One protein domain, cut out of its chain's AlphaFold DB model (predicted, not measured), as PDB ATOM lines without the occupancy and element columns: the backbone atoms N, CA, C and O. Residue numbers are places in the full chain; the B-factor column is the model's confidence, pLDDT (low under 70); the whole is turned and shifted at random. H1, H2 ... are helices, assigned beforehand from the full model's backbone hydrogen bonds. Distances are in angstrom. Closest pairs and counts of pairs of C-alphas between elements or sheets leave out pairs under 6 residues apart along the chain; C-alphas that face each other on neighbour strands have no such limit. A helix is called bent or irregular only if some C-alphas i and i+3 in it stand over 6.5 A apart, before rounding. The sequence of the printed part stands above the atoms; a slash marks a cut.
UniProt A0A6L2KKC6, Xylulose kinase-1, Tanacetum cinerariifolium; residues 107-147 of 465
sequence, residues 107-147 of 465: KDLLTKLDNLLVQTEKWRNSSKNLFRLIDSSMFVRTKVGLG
ATOM      1  N   LYS A 107      -2.496 -26.481  -9.659       82.12
ATOM      2  CA  LYS A 107      -1.353 -27.214 -10.233       82.12
ATOM      3  C   LYS A 107      -1.532 -28.730 -10.142       82.12
ATOM      4  O   LYS A 107      -1.250 -29.414 -11.118       82.12
ATOM      5  N   ASP A 108      -2.038 -29.245  -9.025       86.38
ATOM      6  CA  ASP A 108      -2.330 -30.677  -8.852       86.38
ATOM      7  C   ASP A 108      -3.449 -31.169  -9.789       86.38
ATOM      8  O   ASP A 108      -3.388 -32.265 -10.343       86.38
ATOM      9  N   LEU A 109      -4.466 -30.341 -10.034       83.81
ATOM     10  CA  LEU A 109      -5.507 -30.656 -11.014       83.81
ATOM     11  C   LEU A 109      -4.976 -30.636 -12.452       83.81
ATOM     12  O   LEU A 109      -5.335 -31.513 -13.238       83.81
ATOM     13  N   LEU A 110      -4.101 -29.684 -12.788       83.69
ATOM     14  CA  LEU A 110      -3.459 -29.620 -14.103       83.69
ATOM     15  C   LEU A 110      -2.600 -30.864 -14.371       83.69
ATOM     16  O   LEU A 110      -2.751 -31.492 -15.415       83.69
ATOM     17  N   THR A 111      -1.782 -31.299 -13.409       85.56
ATOM     18  CA  THR A 111      -0.954 -32.509 -13.574       85.56
ATOM     19  C   THR A 111      -1.792 -33.785 -13.663       85.56
ATOM     20  O   THR A 111      -1.449 -34.705 -14.408       85.56
ATOM     21  N   LYS A 112      -2.915 -33.868 -12.941       89.12
ATOM     22  CA  LYS A 112      -3.874 -34.977 -13.086       89.12
ATOM     23  C   LYS A 112      -4.495 -35.009 -14.479       89.12
ATOM     24  O   LYS A 112      -4.614 -36.091 -15.053       89.12
ATOM     25  N   LEU A 113      -4.850 -33.849 -15.028       84.75
ATOM     26  CA  LEU A 113      -5.424 -33.743 -16.367       84.75
ATOM     27  C   LEU A 113      -4.417 -34.165 -17.445       84.75
ATOM     28  O   LEU A 113      -4.770 -34.960 -18.316       84.75
ATOM     29  N   ASP A 114      -3.156 -33.747 -17.332       88.56
ATOM     30  CA  ASP A 114      -2.088 -34.162 -18.251       88.56
ATOM     31  C   ASP A 114      -1.847 -35.677 -18.204       88.56
ATOM     32  O   ASP A 114      -1.750 -36.336 -19.241       88.56
ATOM     33  N   ASN A 115      -1.827 -36.270 -17.008       89.94
ATOM     34  CA  ASN A 115      -1.690 -37.720 -16.856       89.94
ATOM     35  C   ASN A 115      -2.868 -38.484 -17.477       89.94
ATOM     36  O   ASN A 115      -2.658 -39.516 -18.120       89.94
ATOM     37  N   LEU A 116      -4.101 -37.990 -17.322       85.25
ATOM     38  CA  LEU A 116      -5.275 -38.583 -17.968       85.25
ATOM     39  C   LEU A 116      -5.224 -38.439 -19.488       85.25
ATOM     40  O   LEU A 116      -5.596 -39.376 -20.196       85.25
ATOM     41  N   LEU A 117      -4.723 -37.317 -20.003       88.50
ATOM     42  CA  LEU A 117      -4.544 -37.107 -21.436       88.50
ATOM     43  C   LEU A 117      -3.516 -38.092 -22.012       88.50
ATOM     44  O   LEU A 117      -3.788 -38.748 -23.020       88.50
ATOM     45  N   VAL A 118      -2.391 -38.291 -21.322       89.81
ATOM     46  CA  VAL A 118      -1.377 -39.292 -21.691       89.81
ATOM     47  C   VAL A 118      -1.947 -40.713 -21.636       89.81
ATOM     48  O   VAL A 118      -1.718 -41.507 -22.553       89.81
ATOM     49  N   GLN A 119      -2.723 -41.055 -20.601       80.00
ATOM     50  CA  GLN A 119      -3.385 -42.361 -20.535       80.00
ATOM     51  C   GLN A 119      -4.401 -42.549 -21.661       80.00
ATOM     52  O   GLN A 119      -4.435 -43.614 -22.274       80.00
ATOM     53  N   THR A 120      -5.190 -41.523 -21.968       80.06
ATOM     54  CA  THR A 120      -6.179 -41.559 -23.051       80.06
ATOM     55  C   THR A 120      -5.500 -41.811 -24.393       80.06
ATOM     56  O   THR A 120      -5.943 -42.668 -25.157       80.06
ATOM     57  N   GLU A 121      -4.371 -41.153 -24.660       85.44
ATOM     58  CA  GLU A 121      -3.606 -41.372 -25.887       85.44
ATOM     59  C   GLU A 121      -3.002 -42.785 -25.949       85.44
ATOM     60  O   GLU A 121      -3.018 -43.437 -26.997       85.44
ATOM     61  N   LYS A 122      -2.543 -43.321 -24.812       91.50
ATOM     62  CA  LYS A 122      -2.080 -44.712 -24.710       91.50
ATOM     63  C   LYS A 122      -3.204 -45.709 -25.011       91.50
ATOM     64  O   LYS A 122      -2.997 -46.637 -25.794       91.50
ATOM     65  N   TRP A 123      -4.391 -45.510 -24.436       80.75
ATOM     66  CA  TRP A 123      -5.576 -46.327 -24.717       80.75
ATOM     67  C   TRP A 123      -5.999 -46.229 -26.180       80.75
ATOM     68  O   TRP A 123      -6.275 -47.252 -26.806       80.75
ATOM     69  N   ARG A 124      -5.961 -45.026 -26.762       83.69
ATOM     70  CA  ARG A 124      -6.251 -44.800 -28.182       83.69
ATOM     71  C   ARG A 124      -5.297 -45.577 -29.085       83.69
ATOM     72  O   ARG A 124      -5.735 -46.220 -30.036       83.69
ATOM     73  N   ASN A 125      -4.003 -45.565 -28.779       85.06
ATOM     74  CA  ASN A 125      -3.005 -46.304 -29.551       85.06
ATOM     75  C   ASN A 125      -3.127 -47.822 -29.359       85.06
ATOM     76  O   ASN A 125      -2.999 -48.570 -30.327       85.06
ATOM     77  N   SER A 126      -3.458 -48.281 -28.149       86.81
ATOM     78  CA  SER A 126      -3.776 -49.689 -27.888       86.81
ATOM     79  C   SER A 126      -4.997 -50.152 -28.691       86.81
ATOM     80  O   SER A 126      -4.938 -51.170 -29.378       86.81
ATOM     81  N   SER A 127      -6.068 -49.354 -28.701       75.88
ATOM     82  CA  SER A 127      -7.288 -49.626 -29.467       75.88
ATOM     83  C   SER A 127      -7.018 -49.710 -30.972       75.88
ATOM     84  O   SER A 127      -7.440 -50.669 -31.613       75.88
ATOM     85  N   LYS A 128      -6.232 -48.781 -31.534       78.44
ATOM     86  CA  LYS A 128      -5.816 -48.835 -32.947       78.44
ATOM     87  C   LYS A 128      -5.019 -50.098 -33.277       78.44
ATOM     88  O   LYS A 128      -5.216 -50.692 -34.334       78.44
ATOM     89  N   ASN A 129      -4.118 -50.513 -32.386       83.44
ATOM     90  CA  ASN A 129      -3.331 -51.728 -32.581       83.44
ATOM     91  C   ASN A 129      -4.201 -52.989 -32.504       83.44
ATOM     92  O   ASN A 129      -4.024 -53.885 -33.325       83.44
ATOM     93  N   LEU A 130      -5.159 -53.039 -31.572       77.94
ATOM     94  CA  LEU A 130      -6.121 -54.134 -31.476       77.94
ATOM     95  C   LEU A 130      -7.012 -54.197 -32.719       77.94
ATOM     96  O   LEU A 130      -7.189 -55.270 -33.283       77.94
ATOM     97  N   PHE A 131      -7.506 -53.048 -33.185       73.19
ATOM     98  CA  PHE A 131      -8.280 -52.962 -34.419       73.19
ATOM     99  C   PHE A 131      -7.488 -53.516 -35.605       73.19
ATOM    100  O   PHE A 131      -7.983 -54.385 -36.310       73.19
ATOM    101  N   ARG A 132      -6.226 -53.103 -35.772       81.75
ATOM    102  CA  ARG A 132      -5.357 -53.620 -36.839       81.75
ATOM    103  C   ARG A 132      -5.087 -55.124 -36.706       81.75
ATOM    104  O   ARG A 132      -4.964 -55.806 -37.717       81.75
ATOM    105  N   LEU A 133      -4.993 -55.651 -35.483       78.81
ATOM    106  CA  LEU A 133      -4.804 -57.083 -35.230       78.81
ATOM    107  C   LEU A 133      -6.055 -57.897 -35.584       78.81
ATOM    108  O   LEU A 133      -5.940 -58.931 -36.233       78.81
ATOM    109  N   ILE A 134      -7.242 -57.416 -35.217       73.00
ATOM    110  CA  ILE A 134      -8.522 -58.013 -35.624       73.00
ATOM    111  C   ILE A 134      -8.655 -57.953 -37.151       73.00
ATOM    112  O   ILE A 134      -8.965 -58.956 -37.788       73.00
ATOM    113  N   ASP A 135      -8.330 -56.805 -37.743       72.31
ATOM    114  CA  ASP A 135      -8.384 -56.588 -39.184       72.31
ATOM    115  C   ASP A 135      -7.438 -57.521 -39.960       72.31
ATOM    116  O   ASP A 135      -7.825 -58.072 -40.986       72.31
ATOM    117  N   SER A 136      -6.235 -57.769 -39.433       75.31
ATOM    118  CA  SER A 136      -5.235 -58.630 -40.087       75.31
ATOM    119  C   SER A 136      -5.445 -60.126 -39.831       75.31
ATOM    120  O   SER A 136      -4.973 -60.945 -40.613       75.31
ATOM    121  N   SER A 137      -6.091 -60.506 -38.723       68.19
ATOM    122  CA  SER A 137      -6.249 -61.917 -38.328       68.19
ATOM    123  C   SER A 137      -7.565 -62.545 -38.782       68.19
ATOM    124  O   SER A 137      -7.661 -63.770 -38.843       68.19
ATOM    125  N   MET A 138      -8.579 -61.737 -39.104       67.06
ATOM    126  CA  MET A 138      -9.897 -62.233 -39.497       67.06
ATOM    127  C   MET A 138     -10.109 -62.186 -41.010       67.06
ATOM    128  O   MET A 138      -9.881 -61.167 -41.657       67.06
ATOM    129  N   PHE A 139     -10.641 -63.275 -41.565       67.69
ATOM    130  CA  PHE A 139     -11.111 -63.305 -42.948       67.69
ATOM    131  C   PHE A 139     -12.371 -62.437 -43.118       67.69
ATOM    132  O   PHE A 139     -13.177 -62.315 -42.191       67.69
ATOM    133  N   VAL A 140     -12.574 -61.871 -44.313       62.97
ATOM    134  CA  VAL A 140     -13.677 -60.938 -44.626       62.97
ATOM    135  C   VAL A 140     -15.050 -61.507 -44.230       62.97
ATOM    136  O   VAL A 140     -15.834 -60.809 -43.590       62.97
ATOM    137  N   ARG A 141     -15.321 -62.801 -44.479       65.19
ATOM    138  CA  ARG A 141     -16.593 -63.443 -44.068       65.19
ATOM    139  C   ARG A 141     -16.799 -63.472 -42.548       65.19
ATOM    140  O   ARG A 141     -17.926 -63.313 -42.089       65.19
ATOM    141  N   THR A 142     -15.730 -63.639 -41.767       64.94
ATOM    142  CA  THR A 142     -15.796 -63.635 -40.297       64.94
ATOM    143  C   THR A 142     -16.073 -62.229 -39.759       64.94
ATOM    144  O   THR A 142     -16.830 -62.086 -38.802       64.94
ATOM    145  N   LYS A 143     -15.532 -61.181 -40.401       66.81
ATOM    146  CA  LYS A 143     -15.816 -59.775 -40.050       66.81
ATOM    147  C   LYS A 143     -17.283 -59.407 -40.303       66.81
ATOM    148  O   LYS A 143     -17.907 -58.808 -39.429       66.81
ATOM    149  N   VAL A 144     -17.837 -59.822 -41.448       67.94
ATOM    150  CA  VAL A 144     -19.256 -59.617 -41.805       67.94
ATOM    151  C   VAL A 144     -20.182 -60.352 -40.832       67.94
ATOM    152  O   VAL A 144     -21.126 -59.760 -40.313       67.94
ATOM    153  N   GLY A 145     -19.887 -61.618 -40.511       66.62
ATOM    154  CA  GLY A 145     -20.693 -62.416 -39.579       66.62
ATOM    155  C   GLY A 145     -20.724 -61.878 -38.140       66.62
ATOM    156  O   GLY A 145     -21.680 -62.134 -37.416       66.62
ATOM    157  N   LEU A 146     -19.708 -61.109 -37.734       68.50
ATOM    158  CA  LEU A 146     -19.617 -60.460 -36.419       68.50
ATOM    159  C   LEU A 146     -20.121 -59.002 -36.415       68.50
ATOM    160  O   LEU A 146     -20.063 -58.342 -35.380       68.50
ATOM    161  N   GLY A 147     -20.608 -58.489 -37.551       64.62
ATOM    162  CA  GLY A 147     -21.151 -57.132 -37.664       64.62
ATOM    163  C   GLY A 147     -20.104 -56.016 -37.790       64.62
ATOM    164  O   GLY A 147     -20.445 -54.842 -37.635       64.62
TER     165      GLY A 147
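AT A GLANCE: This is residues 107 to 147 of the 465 residues of the protein "Xylulose kinase-1" of Tanacetum cinerariifolium (UniProt A0A6L2KKC6). One long helix, H1, makes a rod, and past its last residue, Ser 137, the backbone turns off to one side into a short helix, H2, like a stick with a small hook. Nothing packs along the length of H1, and the two helices do not form a bundle. The printed part has 41 residues with two named helices, H1 then H2, which hold 37 residues; there is no named strand, and the class is all helix. The whole is extended, with a radius of gyration of the C-alphas of 16.4 A and spans of 52 by 16 by 6 A.

IN THESE COORDINATES: H1 runs from Lys 107, C-alpha at (-1.353, -27.214, -10.233), to Ser 137, C-alpha at (-6.249, -61.917, -38.328), 44.9 A from first to last C-alpha; y and z both become more negative between these two points. Met 138 and Phe 139 follow. H2 is residues 140 to 145, 8.8 A long, and ends at C-alpha 145, (-20.693, -62.416, -39.579).

HOW THE PARTS SIT: A tight link of two residues joins H1 to H2. The two helices are apart, but only just: their closest C-alphas are 8.1 A from each other. Neither helix is bent. In H1 and H2 every O i to N i+4 pair is within hydrogen-bond range. Residues 107 to 133, which belong to H1, stand free, and so do residues 136 to 142, of which 140 to 142 belong to H2.

THE WHOLE: The two C-alphas farthest apart, those of Lys 107 and Arg 141, are 51.9 A from each other. The printed part has no cut. The mean pLDDT of the printed part is 78.3, and residues 137 to 147 of the model are under 70.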